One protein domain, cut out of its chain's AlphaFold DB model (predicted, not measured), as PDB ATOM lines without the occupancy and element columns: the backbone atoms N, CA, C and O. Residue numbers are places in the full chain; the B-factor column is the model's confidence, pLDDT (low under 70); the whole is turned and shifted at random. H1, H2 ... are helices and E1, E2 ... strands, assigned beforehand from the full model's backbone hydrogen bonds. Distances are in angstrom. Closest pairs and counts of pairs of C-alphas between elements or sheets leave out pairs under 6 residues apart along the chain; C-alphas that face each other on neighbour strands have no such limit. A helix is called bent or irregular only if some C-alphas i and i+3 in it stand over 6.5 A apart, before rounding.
ATOM      1  N   ILE A  33     102.174  56.372  42.902       81.50
ATOM      2  CA  ILE A  33     102.501  55.095  42.245       81.50
ATOM      3  C   ILE A  33     101.503  54.798  41.115       81.50
ATOM      4  O   ILE A  33     101.907  54.489  39.991       81.50
ATOM      5  N   LEU A  34     100.200  54.970  41.365       80.06
ATOM      6  CA  LEU A  34      99.156  54.753  40.355       80.06
ATOM      7  C   LEU A  34      99.270  55.728  39.175       80.06
ATOM      8  O   LEU A  34      99.116  55.317  38.020       80.06
ATOM      9  N   LYS A  35      99.563  57.009  39.434       81.62
ATOM     10  CA  LYS A  35      99.805  58.006  38.373       81.62
ATOM     11  C   LYS A  35     101.005  57.613  37.512       81.62
ATOM     12  O   LYS A  35     100.903  57.626  36.284       81.62
ATOM     13  N   SER A  36     102.097  57.193  38.144       87.88
ATOM     14  CA  SER A  36     103.314  56.753  37.451       87.88
ATOM     15  C   SER A  36     103.054  55.536  36.555       87.88
ATOM     16  O   SER A  36     103.486  55.519  35.402       87.88
ATOM     17  N   GLY A  37     102.259  54.568  37.027       91.88
ATOM     18  CA  GLY A  37     101.883  53.387  36.243       91.88
ATOM     19  C   GLY A  37     101.118  53.719  34.957       91.88
ATOM     20  O   GLY A  37     101.396  53.142  33.905       91.88
ATOM     21  N   LYS A  38     100.198  54.694  34.993       91.62
ATOM     22  CA  LYS A  38      99.455  55.105  33.788       91.62
ATOM     23  C   LYS A  38     100.347  55.801  32.759       91.62
ATOM     24  O   LYS A  38     100.214  55.534  31.568       91.62
ATOM     25  N   HIS A  39     101.269  56.659  33.201       91.94
ATOM     26  CA  HIS A  39     102.234  57.291  32.296       91.94
ATOM     27  C   HIS A  39     103.143  56.253  31.632       91.94
ATOM     28  O   HIS A  39     103.358  56.326  30.423       91.94
ATOM     29  N   LEU A  40     103.602  55.249  32.388       93.81
ATOM     30  CA  LEU A  40     104.383  54.139  31.844       93.81
ATOM     31  C   LEU A  40     103.591  53.346  30.795       93.81
ATOM     32  O   LEU A  40     104.122  53.050  29.727       93.81
ATOM     33  N   ALA A  41     102.314  53.057  31.059       95.50
ATOM     34  CA  ALA A  41     101.452  52.358  30.108       95.50
ATOM     35  C   ALA A  41     101.275  53.145  28.797       95.50
ATOM     36  O   ALA A  41     101.360  52.563  27.717       95.50
ATOM     37  N   VAL A  42     101.096  54.471  28.874       95.56
ATOM     38  CA  VAL A  42     101.037  55.342  27.687       95.56
ATOM     39  C   VAL A  42     102.355  55.313  26.910       95.56
ATOM     40  O   VAL A  42     102.324  55.161  25.689       95.56
ATOM     41  N   CYS A  43     103.500  55.390  27.597       95.50
ATOM     42  CA  CYS A  43     104.819  55.301  26.959       95.50
ATOM     43  C   CYS A  43     105.012  53.959  26.244       95.50
ATOM     44  O   CYS A  43     105.464  53.927  25.101       95.50
ATOM     45  N   LEU A  44     104.631  52.853  26.890       97.06
ATOM     46  CA  LEU A  44     104.746  51.512  26.322       97.06
ATOM     47  C   LEU A  44     103.854  51.345  25.084       97.06
ATOM     48  O   LEU A  44     104.320  50.868  24.053       97.06
ATOM     49  N   CYS A  45     102.593  51.784  25.146       97.62
ATOM     50  CA  CYS A  45     101.701  51.775  23.984       97.62
ATOM     51  C   CYS A  45     102.228  52.653  22.842       97.62
ATOM     52  O   CYS A  45     102.125  52.268  21.677       97.62
ATOM     53  N   GLY A  46     102.815  53.806  23.167       96.88
ATOM     54  CA  GLY A  46     103.489  54.673  22.206       96.88
ATOM     55  C   GLY A  46     104.666  53.986  21.514       96.88
ATOM     56  O   GLY A  46     104.733  53.981  20.288       96.88
ATOM     57  N   ALA A  47     105.541  53.329  22.279       97.38
ATOM     58  CA  ALA A  47     106.675  52.571  21.748       97.38
ATOM     59  C   ALA A  47     106.236  51.390  20.862       97.38
ATOM     60  O   ALA A  47     106.833  51.144  19.817       97.38
ATOM     61  N   ILE A  48     105.158  50.689  21.231       97.94
ATOM     62  CA  ILE A  48     104.578  49.630  20.392       97.94
ATOM     63  C   ILE A  48     104.048  50.221  19.077       97.94
ATOM     64  O   ILE A  48     104.351  49.695  18.008       97.94
ATOM     65  N   GLY A  49     103.301  51.328  19.138       97.50
ATOM     66  CA  GLY A  49     102.797  52.021  17.946       97.50
ATOM     67  C   GLY A  49     103.916  52.489  17.010       97.50
ATOM     68  O   GLY A  49     103.808  52.333  15.792       97.50
ATOM     69  N   LEU A  50     105.019  52.976  17.579       97.62
ATOM     70  CA  LEU A  50     106.237  53.332  16.856       97.62
ATOM     71  C   LEU A  50     106.813  52.127  16.096       97.62
ATOM     72  O   LEU A  50     106.986  52.199  14.880       97.62
ATOM     73  N   VAL A  51     107.071  51.011  16.789       98.12
ATOM     74  CA  VAL A  51     107.644  49.794  16.181       98.12
ATOM     75  C   VAL A  51     106.736  49.236  15.088       98.12
ATOM     76  O   VAL A  51     107.220  48.886  14.010       98.12
ATOM     77  N   LEU A  52     105.423  49.186  15.329       98.06
ATOM     78  CA  LEU A  52     104.447  48.754  14.326       98.06
ATOM     79  C   LEU A  52     104.465  49.654  13.089       98.06
ATOM     80  O   LEU A  52     104.441  49.146  11.972       98.06
ATOM     81  N   THR A  53     104.556  50.972  13.274       97.62
ATOM     82  CA  THR A  53     104.595  51.924  12.156       97.62
ATOM     83  C   THR A  53     105.863  51.760  11.325       97.62
ATOM     84  O   THR A  53     105.773  51.659  10.104       97.62
ATOM     85  N   ILE A  54     107.032  51.667  11.971       97.56
ATOM     86  CA  ILE A  54     108.313  51.417  11.288       97.56
ATOM     87  C   ILE A  54     108.225  50.115  10.486       97.56
ATOM     88  O   ILE A  54     108.548  50.091   9.302       97.56
ATOM     89  N   SER A  55     107.734  49.045  11.119       97.56
ATOM     90  CA  SER A  55     107.637  47.721  10.494       97.56
ATOM     91  C   SER A  55     106.697  47.736   9.288       97.56
ATOM     92  O   SER A  55     107.023  47.166   8.252       97.56
ATOM     93  N   LEU A  56     105.551  48.415   9.403       97.44
ATOM     94  CA  LEU A  56     104.576  48.544   8.323       97.44
ATOM     95  C   LEU A  56     105.135  49.344   7.141       97.44
ATOM     96  O   LEU A  56     104.973  48.917   6.003       97.44
ATOM     97  N   ILE A  57     105.806  50.473   7.391       96.38
ATOM     98  CA  ILE A  57     106.393  51.307   6.329       96.38
ATOM     99  C   ILE A  57     107.476  50.533   5.577       96.38
ATOM    100  O   ILE A  57     107.447  50.479   4.348       96.38
ATOM    101  N   VAL A  58     108.384  49.883   6.307       96.06
ATOM    102  CA  VAL A  58     109.447  49.058   5.720       96.06
ATOM    103  C   VAL A  58     108.859  47.902   4.909       96.06
ATOM    104  O   VAL A  58     109.304  47.651   3.792       96.06
ATOM    105  N   LEU A  59     107.831  47.224   5.430       96.38
ATOM    106  CA  LEU A  59     107.164  46.127   4.729       96.38
ATOM    107  C   LEU A  59     106.485  46.599   3.436       96.38
ATOM    108  O   LEU A  59     106.611  45.940   2.404       96.38
ATOM    109  N   ILE A  60     105.794  47.743   3.472       95.50
ATOM    110  CA  ILE A  60     105.179  48.344   2.280       95.50
ATOM    111  C   ILE A  60     106.258  48.655   1.243       95.50
ATOM    112  O   ILE A  60     106.103  48.258   0.086       95.50
ATOM    113  N   ASN A  61     107.355  49.296   1.652       93.50
ATOM    114  CA  ASN A  61     108.451  49.638   0.748       93.50
ATOM    115  C   ASN A  61     109.070  48.379   0.112       93.50
ATOM    116  O   ASN A  61     109.264  48.330  -1.097       93.50
ATOM    117  N   GLN A  62     109.281  47.308   0.886       93.06
ATOM    118  CA  GLN A  62     109.833  46.054   0.359       93.06
ATOM    119  C   GLN A  62     108.912  45.323  -0.617       93.06
ATOM    120  O   GLN A  62     109.391  44.773  -1.605       93.06
ATOM    121  N   ILE A  63     107.606  45.277  -0.343       95.00
ATOM    122  CA  ILE A  63     106.660  44.531  -1.186       95.00
ATOM    123  C   ILE A  63     106.346  45.297  -2.472       95.00
ATOM    124  O   ILE A  63     106.187  44.697  -3.532       95.00
ATOM    125  N   THR A  64     106.206  46.619  -2.377       93.25
ATOM    126  CA  THR A  64     105.694  47.437  -3.485       93.25
ATOM    127  C   THR A  64     106.783  48.192  -4.240       93.25
ATOM    128  O   THR A  64     106.517  48.685  -5.334       93.25
ATOM    129  N   GLY A  65     107.979  48.336  -3.656       88.88
ATOM    130  CA  GLY A  65     109.006  49.271  -4.126       88.88
ATOM    131  C   GLY A  65     108.596  50.743  -3.992       88.88
ATOM    132  O   GLY A  65     109.309  51.627  -4.463       88.88
ATOM    133  N   PHE A  66     107.432  51.024  -3.396       87.00
ATOM    134  CA  PHE A  66     106.921  52.372  -3.226       87.00
ATOM    135  C   PHE A  66     107.430  52.964  -1.918       87.00
ATOM    136  O   PHE A  66     107.058  52.534  -0.821       87.00
ATOM    137  N   ASN A  67     108.226  54.018  -2.044       87.38
ATOM    138  CA  ASN A  67     108.657  54.799  -0.907       87.38
ATOM    139  C   ASN A  67     107.557  55.793  -0.499       87.38
ATOM    140  O   ASN A  67     107.274  56.761  -1.208       87.38
ATOM    141  N   LEU A  68     106.960  55.573   0.674       89.06
ATOM    142  CA  LEU A  68     105.917  56.441   1.228       89.06
ATOM    143  C   LEU A  68     106.390  57.897   1.385       89.06
ATOM    144  O   LEU A  68     105.581  58.814   1.240       89.06
ATOM    145  N   PHE A  69     107.681  58.123   1.641       87.88
ATOM    146  CA  PHE A  69     108.248  59.465   1.800       87.88
ATOM    147  C   PHE A  69     108.301  60.248   0.491       87.88
ATOM    148  O   PHE A  69     108.110  61.460   0.509       87.88
ATOM    149  N   SER A  70     108.395  59.565  -0.655       84.62
ATOM    150  CA  SER A  70     108.332  60.207  -1.971       84.62
ATOM    151  C   SER A  70     106.981  60.886  -2.249       84.62
ATOM    152  O   SER A  70     106.871  61.662  -3.202       84.62
ATOM    153  N   PHE A  71     105.944  60.630  -1.439       85.69
ATOM    154  CA  PHE A  71     104.630  61.254  -1.580       85.69
ATOM    155  C   PHE A  71     104.618  62.708  -1.069       85.69
ATOM    156  O   PHE A  71     104.150  63.015   0.034       85.69
ATOM    157  N   ASN A  72     105.114  63.612  -1.917       84.94
ATOM    158  CA  ASN A  72     105.149  65.055  -1.697       84.94
ATOM    159  C   ASN A  72     104.115  65.773  -2.586       84.94
ATOM    160  O   ASN A  72     104.158  65.682  -3.816       84.94
ATOM    161  N   LEU A  73     103.196  66.540  -1.992       85.94
ATOM    162  CA  LEU A  73     102.257  67.372  -2.751       85.94
ATOM    163  C   LEU A  73     102.957  68.668  -3.180       85.94
ATOM    164  O   LEU A  73     103.461  69.423  -2.346       85.94
ATOM    165  N   TYR A  74     102.999  68.908  -4.493       83.31
ATOM    166  CA  TYR A  74     103.699  70.042  -5.115       83.31
ATOM    167  C   TYR A  74     105.176  70.175  -4.702       83.31
ATOM    168  O   TYR A  74     105.688  71.286  -4.654       83.31
ATOM    169  N   ALA A  75     105.850  69.061  -4.378       77.75
ATOM    170  CA  ALA A  75     107.238  69.019  -3.890       77.75
ATOM    171  C   ALA A  75     107.518  69.815  -2.592       77.75
ATOM    172  O   ALA A  75     108.667  69.898  -2.170       77.75
ATOM    173  N   ILE A  76     106.489  70.383  -1.950       84.69
ATOM    174  CA  ILE A  76     106.631  71.255  -0.772       84.69
ATOM    175  C   ILE A  76     105.996  70.618   0.465       84.69
ATOM    176  O   ILE A  76     106.524  70.771   1.563       84.69
ATOM    177  N   VAL A  77     104.861  69.924   0.313       91.69
ATOM    178  CA  VAL A  77     104.115  69.377   1.454       91.69
ATOM    179  C   VAL A  77     104.360  67.867   1.570       91.69
ATOM    180  O   VAL A  77     103.820  67.110   0.755       91.69
ATOM    181  N   PRO A  78     105.120  67.408   2.581       93.12
ATOM    182  CA  PRO A  78     105.467  66.001   2.787       93.12
ATOM    183  C   PRO A  78     104.318  65.218   3.418       93.12
ATOM    184  O   PRO A  78     104.353  64.848   4.593       93.12
ATOM    185  N   ILE A  79     103.270  64.958   2.633       94.56
ATOM    186  CA  ILE A  79     102.074  64.251   3.107       94.56
ATOM    187  C   ILE A  79     102.438  62.849   3.608       94.56
ATOM    188  O   ILE A  79     101.948  62.443   4.662       94.56
ATOM    189  N   GLY A  80     103.328  62.137   2.907       94.12
ATOM    190  CA  GLY A  80     103.809  60.820   3.336       94.12
ATOM    191  C   GLY A  80     104.452  60.850   4.724       94.12
ATOM    192  O   GLY A  80     104.047  60.099   5.613       94.12
ATOM    193  N   GLY A  81     105.375  61.793   4.940       95.31
ATOM    194  CA  GLY A  81     106.010  62.021   6.242       95.31
ATOM    195  C   GLY A  81     104.998  62.384   7.331       95.31
ATOM    196  O   GLY A  81     105.024  61.798   8.410       95.31
ATOM    197  N   MET A  82     104.046  63.280   7.047       97.50
ATOM    198  CA  MET A  82     103.006  63.667   8.012       97.50
ATOM    199  C   MET A  82     102.117  62.489   8.430       97.50
ATOM    200  O   MET A  82     101.837  62.321   9.619       97.50
ATOM    201  N   ILE A  83     101.684  61.655   7.479       97.12
ATOM    202  CA  ILE A  83     100.872  60.465   7.772       97.12
ATOM    203  C   ILE A  83     101.681  59.467   8.604       97.12
ATOM    204  O   ILE A  83     101.183  58.971   9.616       97.12
ATOM    205  N   ALA A  84     102.933  59.210   8.220       97.06
ATOM    206  CA  ALA A  84     103.820  58.306   8.943       97.06
ATOM    207  C   ALA A  84     104.102  58.792  10.376       97.06
ATOM    208  O   ALA A  84     104.018  58.010  11.323       97.06
ATOM    209  N   GLY A  85     104.340  60.093  10.561       97.81
ATOM    210  CA  GLY A  85     104.531  60.705  11.875       97.81
ATOM    211  C   GLY A  85     103.300  60.634  12.767       97.81
ATOM    212  O   GLY A  85     103.405  60.295  13.951       97.81
ATOM    213  N   PHE A  86     102.118  60.881  12.198       98.06
ATOM    214  CA  PHE A  86     100.854  60.708  12.911       98.06
ATOM    215  C   PHE A  86     100.646  59.244  13.320       98.06
ATOM    216  O   PHE A  86     100.319  58.965  14.477       98.06
ATOM    217  N   ALA A  87     100.883  58.302  12.400       97.75
ATOM    218  CA  ALA A  87     100.768  56.868  12.655       97.75
ATOM    219  C   ALA A  87     101.731  56.403  13.760       97.75
ATOM    220  O   ALA A  87     101.291  55.741  14.703       97.75
ATOM    221  N   ALA A  88     102.992  56.847  13.728       97.81
ATOM    222  CA  ALA A  88     103.994  56.530  14.748       97.81
ATOM    223  C   ALA A  88     103.575  57.009  16.146       97.81
ATOM    224  O   ALA A  88     103.865  56.358  17.149       97.81
ATOM    225  N   CYS A  89     102.841  58.123  16.218       97.94
ATOM    226  CA  CYS A  89     102.342  58.689  17.469       97.94
ATOM    227  C   CYS A  89     100.937  58.197  17.869       97.94
ATOM    228  O   CYS A  89     100.462  58.518  18.962       97.94
ATOM    229  N   SER A  90     100.266  57.400  17.032       97.56
ATOM    230  CA  SER A  90      98.890  56.942  17.278       97.56
ATOM    231  C   SER A  90      98.754  56.089  18.549       97.56
ATOM    232  O   SER A  90      97.739  56.168  19.240       97.56
ATOM    233  N   GLY A  91      99.800  55.348  18.933       97.69
ATOM    234  CA  GLY A  91      99.833  54.591  20.189       97.69
ATOM    235  C   GLY A  91      99.671  55.485  21.425       97.69
ATOM    236  O   GLY A  91      98.892  55.159  22.321       97.69
ATOM    237  N   TYR A  92     100.325  56.653  21.438       97.50
ATOM    238  CA  TYR A  92     100.157  57.660  22.493       97.50
ATOM    239  C   TYR A  92      98.741  58.246  22.488       97.50
ATOM    240  O   TYR A  92      98.154  58.442  23.556       97.50
ATOM    241  N   TYR A  93      98.183  58.485  21.297       97.31
ATOM    242  CA  TYR A  93      96.820  58.984  21.108       97.31
ATOM    243  C   TYR A  93      95.778  58.048  21.726       97.31
ATOM    244  O   TYR A  93      95.046  58.443  22.637       97.31
ATOM    245  N   PHE A  94      95.755  56.784  21.301       96.69
ATOM    246  CA  PHE A  94      94.772  55.822  21.798       96.69
ATOM    247  C   PHE A  94      94.971  55.498  23.281       96.69
ATOM    248  O   PHE A  94      93.989  55.379  24.016       96.69
ATOM    249  N   ALA A  95      96.219  55.395  23.751       96.56
ATOM    250  CA  ALA A  95      96.494  55.115  25.156       96.56
ATOM    251  C   ALA A  95      96.046  56.260  26.073       96.56
ATOM    252  O   ALA A  95      95.426  56.004  27.103       96.56
ATOM    253  N   SER A  96      96.294  57.517  25.700       95.88
ATOM    254  CA  SER A  96      95.898  58.670  26.522       95.88
ATOM    255  C   SER A  96      94.379  58.757  26.687       95.88
ATOM    256  O   SER A  96      93.898  58.988  27.797       95.88
ATOM    257  N   ILE A  97      93.621  58.483  25.617       94.94
ATOM    258  CA  ILE A  97      92.153  58.399  25.674       94.94
ATOM    259  C   ILE A  97      91.724  57.214  26.548       94.94
ATOM    260  O   ILE A  97      90.920  57.382  27.460       94.94
ATOM    261  N   LYS A  98      92.297  56.023  26.331       94.69
ATOM    262  CA  LYS A  98      91.936  54.806  27.080       94.69
ATOM    263  C   LYS A  98      92.214  54.916  28.583       94.69
ATOM    264  O   LYS A  98      91.456  54.368  29.380       94.69
ATOM    265  N   PHE A  99      93.290  55.597  28.972       93.00
ATOM    266  CA  PHE A  99      93.680  55.781  30.373       93.00
ATOM    267  C   PHE A  99      93.127  57.065  31.007       93.00
ATOM    268  O   PHE A  99      93.453  57.356  32.166       93.00
ATOM    269  N   ASP A 100      92.283  57.805  30.276       93.12
ATOM    270  CA  ASP A 100      91.682  59.074  30.694       93.12
ATOM    271  C   ASP A 100      92.747  60.095  31.165       93.12
ATOM    272  O   ASP A 100      92.541  60.842  32.127       93.12
ATOM    273  N   LEU A 101      93.920  60.094  30.518       91.88
ATOM    274  CA  LEU A 101      95.062  60.948  30.849       91.88
ATOM    275  C   LEU A 101      95.157  62.123  29.880       91.88
ATOM    276  O   LEU A 101      95.432  61.940  28.697       91.88
ATOM    277  N   ARG A 102      95.029  63.346  30.399       93.75
ATOM    278  CA  ARG A 102      95.307  64.546  29.610       93.75
ATOM    279  C   ARG A 102      96.806  64.631  29.304       93.75
ATOM    280  O   ARG A 102      97.621  64.548  30.227       93.75
ATOM    281  N   PRO A 103      97.189  64.827  28.035       91.81
ATOM    282  CA  PRO A 103      98.585  64.862  27.651       91.81
ATOM    283  C   PRO A 103      99.237  66.128  28.214       91.81
ATOM    284  O   PRO A 103      98.761  67.250  28.022       91.81
ATOM    285  N   ASN A 104     100.334  65.943  28.945       94.00
ATOM    286  CA  ASN A 104     101.145  67.040  29.463       94.00
ATOM    287  C   ASN A 104     102.268  67.392  28.466       94.00
ATOM    288  O   ASN A 104     102.425  66.766  27.416       94.00
ATOM    289  N   ARG A 105     103.087  68.390  28.813       95.31
ATOM    290  CA  ARG A 105     104.259  68.770  28.005       95.31
ATOM    291  C   ARG A 105     105.296  67.642  27.878       95.31
ATOM    292  O   ARG A 105     105.984  67.582  26.868       95.31
ATOM    293  N   MET A 106     105.372  66.728  28.852       94.44
ATOM    294  CA  MET A 106     106.266  65.565  28.778       94.44
ATOM    295  C   MET A 106     105.802  64.569  27.707       94.44
ATOM    296  O   MET A 106     106.613  64.128  26.899       94.44
ATOM    297  N   VAL A 107     104.500  64.283  27.626       94.62
ATOM    298  CA  VAL A 107     103.926  63.434  26.568       94.62
ATOM    299  C   VAL A 107     104.163  64.064  25.197       94.62
ATOM    300  O   VAL A 107     104.563  63.362  24.277       94.62
ATOM    301  N   LEU A 108     104.021  65.390  25.067       96.56
ATOM    302  CA  LEU A 108     104.389  66.093  23.831       96.56
ATOM    303  C   LEU A 108     105.860  65.852  23.460       96.56
ATOM    304  O   LEU A 108     106.139  65.461  22.330       96.56
ATOM    305  N   SER A 109     106.796  66.038  24.400       96.38
ATOM    306  CA  SER A 109     108.217  65.786  24.119       96.38
ATOM    307  C   SER A 109     108.496  64.331  23.736       96.38
ATOM    308  O   SER A 109     109.296  64.091  22.838       96.38
ATOM    309  N   GLN A 110     107.797  63.368  24.345       96.38
ATOM    310  CA  GLN A 110     107.915  61.951  24.000       96.38
ATOM    311  C   GLN A 110     107.375  61.658  22.600       96.38
ATOM    312  O   GLN A 110     108.022  60.932  21.856       96.38
ATOM    313  N   MET A 111     106.238  62.243  22.213       97.62
ATOM    314  CA  MET A 111     105.680  62.091  20.864       97.62
ATOM    315  C   MET A 111     106.615  62.688  19.806       97.62
ATOM    316  O   MET A 111     106.909  62.026  18.817       97.62
ATOM    317  N   VAL A 112     107.153  63.892  20.035       97.00
ATOM    318  CA  VAL A 112     108.109  64.536  19.113       97.00
ATOM    319  C   VAL A 112     109.414  63.742  19.020       97.00
ATOM    320  O   VAL A 112     109.895  63.491  17.917       97.00
ATOM    321  N   LEU A 113     109.968  63.294  20.151       96.88
ATOM    322  CA  LEU A 113     111.172  62.460  20.170       96.88
ATOM    323  C   LEU A 113     110.928  61.109  19.487       96.88
ATOM    324  O   LEU A 113     111.758  60.655  18.708       96.88
ATOM    325  N   SER A 114     109.779  60.484  19.739       96.56
ATOM    326  CA  SER A 114     109.373  59.240  19.087       96.56
ATOM    327  C   SER A 114     109.246  59.430  17.578       96.56
ATOM    328  O   SER A 114     109.680  58.562  16.831       96.56
ATOM    329  N   ALA A 115     108.693  60.556  17.126       97.12
ATOM    330  CA  ALA A 115     108.576  60.885  15.712       97.12
ATOM    331  C   ALA A 115     109.960  61.082  15.060       97.12
ATOM    332  O   ALA A 115     110.252  60.490  14.024       97.12
ATOM    333  N   ALA A 116     110.849  61.832  15.718       97.12
ATOM    334  CA  ALA A 116     112.237  62.012  15.292       97.12
ATOM    335  C   ALA A 116     112.995  60.677  15.172       97.12
ATOM    336  O   ALA A 116     113.658  60.420  14.166       97.12
ATOM    337  N   LEU A 117     112.885  59.825  16.197       97.38
ATOM    338  CA  LEU A 117     113.525  58.512  16.227       97.38
ATOM    339  C   LEU A 117     112.930  57.567  15.186       97.38
ATOM    340  O   LEU A 117     113.681  56.810  14.583       97.38
ATOM    341  N   ALA A 118     111.620  57.622  14.938       96.94
ATOM    342  CA  ALA A 118     110.972  56.813  13.910       96.94
ATOM    343  C   ALA A 118     111.622  57.025  12.545       96.94
ATOM    344  O   ALA A 118     112.006  56.052  11.908       96.94
ATOM    345  N   GLN A 119     111.794  58.284  12.128       96.56
ATOM    346  CA  GLN A 119     112.370  58.597  10.821       96.56
ATOM    347  C   GLN A 119     113.790  58.031  10.688       96.56
ATOM    348  O   GLN A 119     114.111  57.383   9.695       96.56
ATOM    349  N   LEU A 120     114.624  58.211  11.717       96.50
ATOM    350  CA  LEU A 120     115.981  57.654  11.742       96.50
ATOM    351  C   LEU A 120     115.973  56.121  11.703       96.50
ATOM    352  O   LEU A 120     116.751  55.513  10.969       96.50
ATOM    353  N   MET A 121     115.078  55.497  12.469       97.69
ATOM    354  CA  MET A 121     114.944  54.043  12.524       97.69
ATOM    355  C   MET A 121     114.419  53.456  11.217       97.69
ATOM    356  O   MET A 121     114.795  52.336  10.890       97.69
ATOM    357  N   ILE A 122     113.598  54.186  10.459       96.06
ATOM    358  CA  ILE A 122     113.141  53.746   9.138       96.06
ATOM    359  C   ILE A 122     114.314  53.742   8.156       96.06
ATOM    360  O   ILE A 122     114.573  52.697   7.564       96.06
ATOM    361  N   TYR A 123     115.103  54.821   8.072       95.31
ATOM    362  CA  TYR A 123     116.323  54.821   7.247       95.31
ATOM    363  C   TYR A 123     117.302  53.720   7.658       95.31
ATOM    364  O   TYR A 123     117.899  53.056   6.812       95.31
ATOM    365  N   TYR A 124     117.470  53.500   8.964       97.69
ATOM    366  CA  TYR A 124     118.342  52.443   9.461       97.69
ATOM    367  C   TYR A 124     117.805  51.040   9.139       97.69
ATOM    368  O   TYR A 124     118.576  50.150   8.778       97.69
ATOM    369  N   ALA A 125     116.493  50.825   9.241       97.00
ATOM    370  CA  ALA A 125     115.866  49.557   8.885       97.00
ATOM    371  C   ALA A 125     115.990  49.277   7.382       97.00
ATOM    372  O   ALA A 125     116.360  48.164   7.010       97.00
ATOM    373  N   GLU A 126     115.768  50.281   6.529       95.00
ATOM    374  CA  GLU A 126     115.989  50.173   5.084       95.00
ATOM    375  C   GLU A 126     117.446  49.828   4.768       95.00
ATOM    376  O   GLU A 126     117.699  48.843   4.078       95.00
ATOM    377  N   PHE A 127     118.407  50.538   5.365       96.25
ATOM    378  CA  PHE A 127     119.836  50.234   5.243       96.25
ATOM    379  C   PHE A 127     120.176  48.783   5.619       96.25
ATOM    380  O   PHE A 127     120.962  48.117   4.941       96.25
ATOM    381  N   ARG A 128     119.602  48.279   6.717       97.25
ATOM    382  CA  ARG A 128     119.888  46.926   7.218       97.25
ATOM    383  C   ARG A 128     119.243  45.828   6.387       97.25
ATOM    384  O   ARG A 128     119.783  44.724   6.346       97.25
ATOM    385  N   LEU A 129     118.100  46.107   5.772       96.19
ATOM    386  CA  LEU A 129     117.338  45.114   5.028       96.19
ATOM    387  C   LEU A 129     117.604  45.150   3.520       96.19
ATOM    388  O   LEU A 129     117.312  44.168   2.839       96.19
ATOM    389  N   MET A 130     118.165  46.241   3.000       94.00
ATOM    390  CA  MET A 130     118.521  46.360   1.592       94.00
ATOM    391  C   MET A 130     119.655  45.390   1.229       94.00
ATOM    392  O   MET A 130     120.669  45.266   1.928       94.00
ATOM    393  N   ARG A 131     119.469  44.693   0.107       95.56
ATOM    394  CA  ARG A 131     120.427  43.751  -0.478       95.56
ATOM    395  C   ARG A 131     120.663  44.109  -1.939       95.56
ATOM    396  O   ARG A 131     119.741  44.568  -2.607       95.56
ATOM    397  N   PHE A 132     121.887  43.900  -2.405       94.00
ATOM    398  CA  PHE A 132     122.223  43.979  -3.824       94.00
ATOM    399  C   PHE A 132     121.658  42.774  -4.589       94.00
ATOM    400  O   PHE A 132     121.207  41.800  -3.979       94.00
ATOM    401  N   GLU A 133     121.715  42.822  -5.922       94.19
ATOM    402  CA  GLU A 133     121.288  41.720  -6.800       94.19
ATOM    403  C   GLU A 133     122.055  40.421  -6.510       94.19
ATOM    404  O   GLU A 133     121.472  39.339  -6.514       94.19
ATOM    405  N   ASP A 134     123.325  40.537  -6.111       94.62
ATOM    406  CA  ASP A 134     124.178  39.415  -5.697       94.62
ATOM    407  C   ASP A 134     123.810  38.840  -4.311       94.62
ATOM    408  O   ASP A 134     124.484  37.952  -3.786       94.62
ATOM    409  N   GLY A 135     122.772  39.375  -3.656       95.31
ATOM    410  CA  GLY A 135     122.305  38.963  -2.329       95.31
ATOM    411  C   GLY A 135     123.134  39.499  -1.157       95.31
ATOM    412  O   GLY A 135     122.760  39.298   0.004       95.31
ATOM    413  N   THR A 136     124.231  40.209  -1.427       95.94
ATOM    414  CA  THR A 136     125.066  40.852  -0.406       95.94
ATOM    415  C   THR A 136     124.301  41.994   0.269       95.94
ATOM    416  O   THR A 136     123.599  42.775  -0.373       95.94
ATOM    417  N   ALA A 137     124.384  42.083   1.599       96.50
ATOM    418  CA  ALA A 137     123.698  43.136   2.344       96.50
ATOM    419  C   ALA A 137     124.457  44.463   2.216       96.50
ATOM    420  O   ALA A 137     125.671  44.499   2.406       96.50
ATOM    421  N   VAL A 138     123.748  45.572   1.991       96.50
ATOM    422  CA  VAL A 138     124.382  46.899   1.842       96.50
ATOM    423  C   VAL A 138     125.229  47.260   3.066       96.50
ATOM    424  O   VAL A 138     126.330  47.795   2.941       96.50
ATOM    425  N   SER A 139     124.764  46.863   4.255       97.06
ATOM    426  CA  SER A 139     125.463  47.119   5.518       97.06
ATOM    427  C   SER A 139     126.818  46.424   5.700       97.06
ATOM    428  O   SER A 139     127.524  46.765   6.646       97.06
ATOM    429  N   THR A 140     127.205  45.473   4.839       97.38
ATOM    430  CA  THR A 140     128.566  44.901   4.859       97.38
ATOM    431  C   THR A 140     129.543  45.655   3.965       97.38
ATOM    432  O   THR A 140     130.747  45.472   4.107       97.38
ATOM    433  N   VAL A 141     129.039  46.465   3.032       97.38
ATOM    434  CA  VAL A 141     129.854  47.153   2.020       97.38
ATOM    435  C   VAL A 141     130.120  48.606   2.409       97.38
ATOM    436  O   VAL A 141     131.214  49.107   2.173       97.38
ATOM    437  N   MET A 142     129.143  49.285   3.016       97.44
ATOM    438  CA  MET A 142     129.262  50.695   3.396       97.44
ATOM    439  C   MET A 142     128.684  50.976   4.783       97.44
ATOM    440  O   MET A 142     127.802  50.256   5.263       97.44
ATOM    441  N   GLY A 143     129.175  52.040   5.422       97.88
ATOM    442  CA  GLY A 143     128.635  52.527   6.686       97.88
ATOM    443  C   GLY A 143     127.251  53.157   6.514       97.88
ATOM    444  O   GLY A 143     126.869  53.585   5.428       97.88
ATOM    445  N   PHE A 144     126.495  53.263   7.610       97.44
ATOM    446  CA  PHE A 144     125.157  53.868   7.585       97.44
ATOM    447  C   PHE A 144     125.172  55.330   7.103       97.44
ATOM    448  O   PHE A 144     124.297  55.736   6.346       97.44
ATOM    449  N   LEU A 145     126.169  56.122   7.512       97.19
ATOM    450  CA  LEU A 145     126.270  57.524   7.092       97.19
ATOM    451  C   LEU A 145     126.577  57.655   5.596       97.19
ATOM    452  O   LEU A 145     125.969  58.492   4.932       97.19
ATOM    453  N   ASP A 146     127.447  56.791   5.063       96.88
ATOM    454  CA  ASP A 146     127.746  56.739   3.627       96.88
ATOM    455  C   ASP A 146     126.504  56.330   2.834       96.88
ATOM    456  O   ASP A 146     126.201  56.933   1.805       96.88
ATOM    457  N   TYR A 147     125.740  55.363   3.355       95.38
ATOM    458  CA  TYR A 147     124.453  54.969   2.790       95.38
ATOM    459  C   TYR A 147     123.469  56.137   2.750       95.38
ATOM    460  O   TYR A 147     122.922  56.414   1.689       95.38
ATOM    461  N   VAL A 148     123.263  56.854   3.861       94.25
ATOM    462  CA  VAL A 148     122.348  58.009   3.890       94.25
ATOM    463  C   VAL A 148     122.815  59.077   2.901       94.25
ATOM    464  O   VAL A 148     122.011  59.596   2.131       94.25
ATOM    465  N   GLN A 149     124.113  59.378   2.852       94.44
ATOM    466  CA  GLN A 149     124.648  60.354   1.905       94.44
ATOM    467  C   GLN A 149     124.454  59.918   0.444       94.44
ATOM    468  O   GLN A 149     124.109  60.754  -0.397       94.44
ATOM    469  N   ALA A 150     124.671  58.639   0.133       92.62
ATOM    470  CA  ALA A 150     124.451  58.078  -1.194       92.62
ATOM    471  C   ALA A 150     122.962  58.101  -1.566       92.62
ATOM    472  O   ALA A 150     122.610  58.629  -2.618       92.62
ATOM    473  N   TYR A 151     122.098  57.632  -0.664       90.69
ATOM    474  CA  TYR A 151     120.645  57.594  -0.817       90.69
ATOM    475  C   TYR A 151     120.062  58.982  -1.096       90.69
ATOM    476  O   TYR A 151     119.296  59.170  -2.042       90.69
ATOM    477  N   LEU A 152     120.477  59.989  -0.321       90.06
ATOM    478  CA  LEU A 152     120.023  61.367  -0.507       90.06
ATOM    479  C   LEU A 152     120.502  61.967  -1.832       90.06
ATOM    480  O   LEU A 152     119.792  62.772  -2.428       90.06
ATOM    481  N   ARG A 153     121.675  61.566  -2.333       89.69
ATOM    482  CA  ARG A 153     122.169  61.999  -3.652       89.69
ATOM    483  C   ARG A 153     121.475  61.289  -4.813       89.69
ATOM    484  O   ARG A 153     121.356  61.881  -5.884       89.69
ATOM    485  N   SER A 154     121.031  60.050  -4.610       85.25
ATOM    486  CA  SER A 154     120.349  59.232  -5.616       85.25
ATOM    487  C   SER A 154     118.824  59.329  -5.550       85.25
ATOM    488  O   SER A 154     118.144  58.588  -6.248       85.25
ATOM    489  N   THR A 155     118.259  60.185  -4.696       82.81
ATOM    490  CA  THR A 155     116.802  60.324  -4.609       82.81
ATOM    491  C   THR A 155     116.281  60.981  -5.890       82.81
ATOM    492  O   THR A 155     116.722  62.069  -6.265       82.81
ATOM    493  N   HIS A 156     115.340  60.311  -6.554       76.88
ATOM    494  CA  HIS A 156     114.616  60.811  -7.721       76.88
ATOM    495  C   HIS A 156     113.280  61.418  -7.266       76.88
ATOM    496  O   HIS A 156     112.570  60.810  -6.462       76.88
ATOM    497  N   ILE A 157     112.913  62.604  -7.767       70.06
ATOM    498  CA  ILE A 157     111.548  63.126  -7.586       70.06
ATOM    499  C   ILE A 157     110.689  62.650  -8.749       70.06
ATOM    500  O   ILE A 157     110.970  62.933  -9.915       70.06
ATOM    501  N   TYR A 158     109.565  62.041  -8.395       69.12
ATOM    502  CA  TYR A 158     108.464  61.784  -9.308       69.12
ATOM    503  C   TYR A 158     107.447  62.923  -9.182       69.12
ATOM    504  O   TYR A 158     106.864  63.129  -8.118       69.12
ATOM    505  N   GLY A 159     107.244  63.691 -10.258       64.31
ATOM    506  CA  GLY A 159     106.380  64.878 -10.245       64.31
ATOM    507  C   GLY A 159     105.527  65.030 -11.508       64.31
ATOM    508  O   GLY A 159     105.927  64.649 -12.604       64.31
ATOM    509  N   GLY A 160     104.330  65.612 -11.359       65.38
ATOM    510  CA  GLY A 160     103.410  65.930 -12.462       65.38
ATOM    511  C   GLY A 160     102.305  64.892 -12.720       65.38
ATOM    512  O   GLY A 160     102.281  63.809 -12.135       65.38
ATOM    513  N   ARG A 161     101.351  65.233 -13.608       64.88
ATOM    514  CA  ARG A 161     100.323  64.296 -14.110       64.88
ATOM    515  C   ARG A 161     101.030  63.186 -14.900       64.88
ATOM    516  O   ARG A 161     101.334  63.375 -16.072       64.88
ATOM    517  N   GLY A 162     101.315  62.064 -14.241       71.31
ATOM    518  CA  GLY A 162     101.947  60.890 -14.851       71.31
ATOM    519  C   GLY A 162     103.254  60.413 -14.210       71.31
ATOM    520  O   GLY A 162     103.918  59.600 -14.839       71.31
ATOM    521  N   PHE A 163     103.626  60.896 -13.013       67.75
ATOM    522  CA  PHE A 163     104.785  60.397 -12.245       67.75
ATOM    523  C   PHE A 163     106.078  60.289 -13.075       67.75
ATOM    524  O   PHE A 163     106.777  59.281 -13.026       67.75
ATOM    525  N   ARG A 164     106.395  61.314 -13.879       73.12
ATOM    526  CA  ARG A 164     107.649  61.323 -14.642       73.12
ATOM    527  C   ARG A 164     108.822  61.572 -13.694       73.12
ATOM    528  O   ARG A 164     108.731  62.442 -12.827       73.12
ATOM    529  N   ASP A 165     109.892  60.806 -13.881       78.69
ATOM    530  CA  ASP A 165     111.174  61.014 -13.209       78.69
ATOM    531  C   ASP A 165     111.792  62.328 -13.711       78.69
ATOM    532  O   ASP A 165     111.979  62.520 -14.917       78.69
ATOM    533  N   LEU A 166     112.038  63.262 -12.791       76.19
ATOM    534  CA  LEU A 166     112.639  64.570 -13.079       76.19
ATOM    535  C   LEU A 166     114.179  64.538 -13.031       76.19
ATOM    536  O   LEU A 166     114.814  65.573 -13.234       76.19
ATOM    537  N   GLY A 167     114.774  63.363 -12.810       77.81
ATOM    538  CA  GLY A 167     116.214  63.158 -12.720       77.81
ATOM    539  C   GLY A 167     116.752  63.255 -11.291       77.81
ATOM    540  O   GLY A 167     116.055  63.639 -10.348       77.81
ATOM    541  N   ALA A 168     118.027  62.887 -11.135       78.19
ATOM    542  CA  ALA A 168     118.712  62.898  -9.848       78.19
ATOM    543  C   ALA A 168     118.914  64.336  -9.341       78.19
ATOM    544  O   ALA A 168     119.438  65.200 -10.046       78.19
ATOM    545  N   LEU A 169     118.542  64.583  -8.085       73.00
ATOM    546  CA  LEU A 169     118.504  65.930  -7.502       73.00
ATOM    547  C   LEU A 169     119.842  66.458  -6.986       73.00
ATOM    548  O   LEU A 169     119.906  67.576  -6.464       73.00
ATOM    549  N   GLY A 170     120.923  65.694  -7.137       83.56
ATOM    550  CA  GLY A 170     122.251  66.098  -6.690       83.56
ATOM    551  C   GLY A 170     122.237  66.560  -5.228       83.56
ATOM    552  O   GLY A 170     121.798  65.838  -4.336       83.56
ATOM    553  N   GLY A 171     122.706  67.784  -4.964       84.88
ATOM    554  CA  GLY A 171     122.763  68.353  -3.610       84.88
ATOM    555  C   GLY A 171     121.407  68.705  -2.980       84.88
ATOM    556  O   GLY A 171     121.346  68.887  -1.765       84.88
ATOM    557  N   ILE A 172     120.323  68.778  -3.761       89.00
ATOM    558  CA  ILE A 172     118.993  69.189  -3.270       89.00
ATOM    559  C   ILE A 172     118.351  68.097  -2.395       89.00
ATOM    560  O   ILE A 172     117.495  68.403  -1.565       89.00
ATOM    561  N   GLY A 173     118.808  66.843  -2.488       88.88
ATOM    562  CA  GLY A 173     118.287  65.733  -1.683       88.88
ATOM    563  C   GLY A 173     118.305  65.982  -0.172       88.88
ATOM    564  O   GLY A 173     117.350  65.641   0.520       88.88
ATOM    565  N   TRP A 174     119.326  66.676   0.344       90.19
ATOM    566  CA  TRP A 174     119.384  67.061   1.760       90.19
ATOM    567  C   TRP A 174     118.258  68.009   2.167       90.19
ATOM    568  O   TRP A 174     117.695  67.874   3.249       90.19
ATOM    569  N   PHE A 175     117.912  68.958   1.299       91.44
ATOM    570  CA  PHE A 175     116.823  69.891   1.558       91.44
ATOM    571  C   PHE A 175     115.473  69.163   1.603       91.44
ATOM    572  O   PHE A 175     114.673  69.405   2.506       91.44
ATOM    573  N   ILE A 176     115.257  68.220   0.684       89.75
ATOM    574  CA  ILE A 176     114.043  67.393   0.645       89.75
ATOM    575  C   ILE A 176     113.942  66.527   1.900       89.75
ATOM    576  O   ILE A 176     112.903  66.525   2.551       89.75
ATOM    577  N   ALA A 177     115.029  65.870   2.306       91.62
ATOM    578  CA  ALA A 177     115.035  65.052   3.516       91.62
ATOM    579  C   ALA A 177     114.751  65.861   4.787       91.62
ATOM    580  O   ALA A 177     114.059  65.381   5.684       91.62
ATOM    581  N   VAL A 178     115.231  67.109   4.866       93.81
ATOM    582  CA  VAL A 178     114.869  68.020   5.963       93.81
ATOM    583  C   VAL A 178     113.373  68.333   5.938       93.81
ATOM    584  O   VAL A 178     112.738  68.298   6.992       93.81
ATOM    585  N   ILE A 179     112.786  68.593   4.766       93.56
ATOM    586  CA  ILE A 179     111.335  68.803   4.635       93.56
ATOM    587  C   ILE A 179     110.568  67.555   5.076       93.56
ATOM    588  O   ILE A 179     109.645  67.671   5.878       93.56
ATOM    589  N   GLU A 180     110.952  66.368   4.613       93.75
ATOM    590  CA  GLU A 180     110.312  65.102   4.986       93.75
ATOM    591  C   GLU A 180     110.399  64.842   6.492       93.75
ATOM    592  O   GLU A 180     109.392  64.508   7.122       93.75
ATOM    593  N   TYR A 181     111.567  65.090   7.093       95.94
ATOM    594  CA  TYR A 181     111.771  65.011   8.536       95.94
ATOM    595  C   TYR A 181     110.858  65.988   9.293       95.94
ATOM    596  O   TYR A 181     110.178  65.593  10.243       95.94
ATOM    597  N   LEU A 182     110.770  67.246   8.847       96.88
ATOM    598  CA  LEU A 182     109.839  68.227   9.417       96.88
ATOM    599  C   LEU A 182     108.382  67.784   9.249       96.88
ATOM    600  O   LEU A 182     107.600  67.908  10.188       96.88
ATOM    601  N   GLY A 183     108.024  67.215   8.099       96.44
ATOM    602  CA  GLY A 183     106.723  66.599   7.854       96.44
ATOM    603  C   GLY A 183     106.386  65.532   8.884       96.44
ATOM    604  O   GLY A 183     105.301  65.547   9.466       96.44
ATOM    605  N   PHE A 184     107.342  64.655   9.172       96.88
ATOM    606  CA  PHE A 184     107.203  63.611  10.180       96.88
ATOM    607  C   PHE A 184     106.963  64.185  11.584       96.88
ATOM    608  O   PHE A 184     106.035  63.766  12.286       96.88
ATOM    609  N   LEU A 185     107.737  65.200  11.982       97.94
ATOM    610  CA  LEU A 185     107.540  65.897  13.257       97.94
ATOM    611  C   LEU A 185     106.173  66.592  13.330       97.94
ATOM    612  O   LEU A 185     105.493  66.504  14.355       97.94
ATOM    613  N   LEU A 186     105.747  67.245  12.245       97.69
ATOM    614  CA  LEU A 186     104.433  67.882  12.143       97.69
ATOM    615  C   LEU A 186     103.298  66.858  12.224       97.69
ATOM    616  O   LEU A 186     102.281  67.140  12.852       97.69
ATOM    617  N   GLY A 187     103.476  65.661  11.660       97.69
ATOM    618  CA  GLY A 187     102.547  64.541  11.816       97.69
ATOM    619  C   GLY A 187     102.374  64.116  13.275       97.69
ATOM    620  O   GLY A 187     101.247  63.992  13.765       97.69
ATOM    621  N   GLY A 188     103.484  63.965  14.004       97.50
ATOM    622  CA  GLY A 188     103.458  63.669  15.440       97.50
ATOM    623  C   GLY A 188     102.824  64.790  16.273       97.50
ATOM    624  O   GLY A 188     102.002  64.529  17.156       97.50
ATOM    625  N   LEU A 189     103.131  66.052  15.949       97.88
ATOM    626  CA  LEU A 189     102.495  67.218  16.568       97.88
ATOM    627  C   LEU A 189     100.990  67.261  16.277       97.88
ATOM    628  O   LEU A 189     100.206  67.540  17.181       97.88
ATOM    629  N   ALA A 190     100.565  66.946  15.054       97.81
ATOM    630  CA  ALA A 190      99.154  66.889  14.687       97.81
ATOM    631  C   ALA A 190      98.397  65.833  15.509       97.81
ATOM    632  O   ALA A 190      97.284  66.105  15.958       97.81
ATOM    633  N   ALA A 191      99.009  64.675  15.792       97.69
ATOM    634  CA  ALA A 191      98.433  63.684  16.704       97.69
ATOM    635  C   ALA A 191      98.241  64.251  18.122       97.69
ATOM    636  O   ALA A 191      97.186  64.058  18.730       97.69
ATOM    637  N   TYR A 192      99.218  65.006  18.637       97.69
ATOM    638  CA  TYR A 192      99.098  65.690  19.928       97.69
ATOM    639  C   TYR A 192      98.016  66.782  19.921       97.69
ATOM    640  O   TYR A 192      97.216  66.871  20.851       97.69
ATOM    641  N   LEU A 193      97.940  67.597  18.870       97.50
ATOM    642  CA  LEU A 193      96.892  68.612  18.740       97.50
ATOM    643  C   LEU A 193      95.506  67.963  18.662       97.50
ATOM    644  O   LEU A 193      94.582  68.438  19.317       97.50
ATOM    645  N   ALA A 194      95.372  66.836  17.957       96.81
ATOM    646  CA  ALA A 194      94.138  66.057  17.927       96.81
ATOM    647  C   ALA A 194      93.728  65.587  19.335       96.81
ATOM    648  O   ALA A 194      92.560  65.709  19.698       96.81
ATOM    649  N   LEU A 195      94.673  65.148  20.175       96.31
ATOM    650  CA  LEU A 195      94.406  64.837  21.588       96.31
ATOM    651  C   LEU A 195      93.894  66.043  22.390       96.31
ATOM    652  O   LEU A 195      93.080  65.862  23.297       96.31
ATOM    653  N   LEU A 196      94.371  67.255  22.092       95.75
ATOM    654  CA  LEU A 196      93.932  68.473  22.783       95.75
ATOM    655  C   LEU A 196      92.506  68.894  22.416       95.75
ATOM    656  O   LEU A 196      91.882  69.612  23.194       95.75
ATOM    657  N   THR A 197      91.983  68.449  21.269       95.50
ATOM    658  CA  THR A 197      90.596  68.739  20.870       95.50
ATOM    659  C   THR A 197      89.560  67.949  21.670       95.50
ATOM    660  O   THR A 197      88.393  68.334  21.699       95.50
ATOM    661  N   HIS A 198      89.968  66.867  22.342       95.06
ATOM    662  CA  HIS A 198      89.054  66.054  23.140       95.06
ATOM    663  C   HIS A 198      88.613  66.790  24.412       95.06
ATOM    664  O   HIS A 198      89.447  67.376  25.112       95.06
TER     665      HIS A 198
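Overview. This is residues 33 to 198 of the 326 residues of an uncharacterized protein of [Ochrobactrum] quorumnocens (UniProt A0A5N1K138). What does the model look like? Long helices H1 and H6 lie on opposite sides of H3 and the bent helix H2 in a crossed helical body, and at one end H5 packs on H3 and H6, near the small strand hairpin E1 and E2. What are its parts? The 166 printed residues hold six named helices and two named strands, in the order H1 H2 H3 H4 H5 E1 E2 H6, with E1 and E2 in one antiparallel sheet; the class is mostly helix. How large is it? It is compact, with a radius of gyration of the C-alphas of 17.6 A and spans of 54 by 37 by 26 A.

Along the chain. Where is the sheet? E1 is residues 156 to 159, 9.5 A long, and E2 is residues 164 to 168, 12.2 A long. Where are the long helices? H1, residues 33 to 64, is 46.5 A long from C-alpha 33 at (102.501, 55.095, 42.245). H3, residues 105 to 129, is 35.5 A long; H6, residues 170 to 196, is 40.9 A long, ends with C-alpha 196 at (93.932, 68.473, 22.783), and is neither bent nor irregular, but only just: C-alphas 171 and 174 are 6.5 A apart. Which helices remain? H2, residues 79 to 98, was assigned as one helix by its hydrogen bonds but is bent, with C-alphas 88 and 91 7.1 A apart; its arms are H2a, residues 79 to 88, 14.1 A, and H2b, residues 91 to 98, 10.5 A. H4 is residues 138 to 141, 5.5 A, and H5 is residues 144 to 153, 14.2 A.

Arrangement. How do backbones pair? In the hairpin of E1 and E2, N 159 and O 164, 3.2 A apart, are within hydrogen-bond range. Every O i to N i+4 pair is within range in H1, H2a, H2b, H3 and H5, against 21 of 23 in H6; H4 is too short for such a pair. What does the hub, H3, touch? Among others, its residues 108 to 119 touch residues 181 to 192 of H6, closest at the C-alphas of Ala 115 and Leu 185, 5.7 A, at a steep tilt of 40 degrees, opposite ways. It touches residues 43 to 58 of H1, closest at the C-alphas of Ile 54 and Ile 122, 5.8 A, at a shallow tilt of 31 degrees. Where do H2a, H2b, H4 and H5 sit? H2a touches residues 180 to 191 of H6, with the C-alphas of Met 82 and Gly 187 closest at 3.9 A, and H2b touches residues 41 to 50 of H1, with those of Gly 46 and Gly 91 closest at 4.2 A; H1 and H6 are apart. H5 touches residues 170 to 177 of H6, about perpendicular at 76 degrees, closest at the C-alphas of Leu 152 and Gly 173, 4.8 A, and H4 touches residues 127 to 129 of H3, closest at those of Arg 128 and Ser 139, 5.8 A.

Size, cuts and confidence. How far does it reach? The two C-alphas farthest apart, those of Ile 33 and Arg 164, are 57.5 A apart. Are there cuts or long links? The printed part has no cut, and the link from H1 to H2, 14 residues, is long. Where is confidence low? Residues 158 to 161 and residue 163 are under 70; the mean pLDDT of the printed part is 92.3.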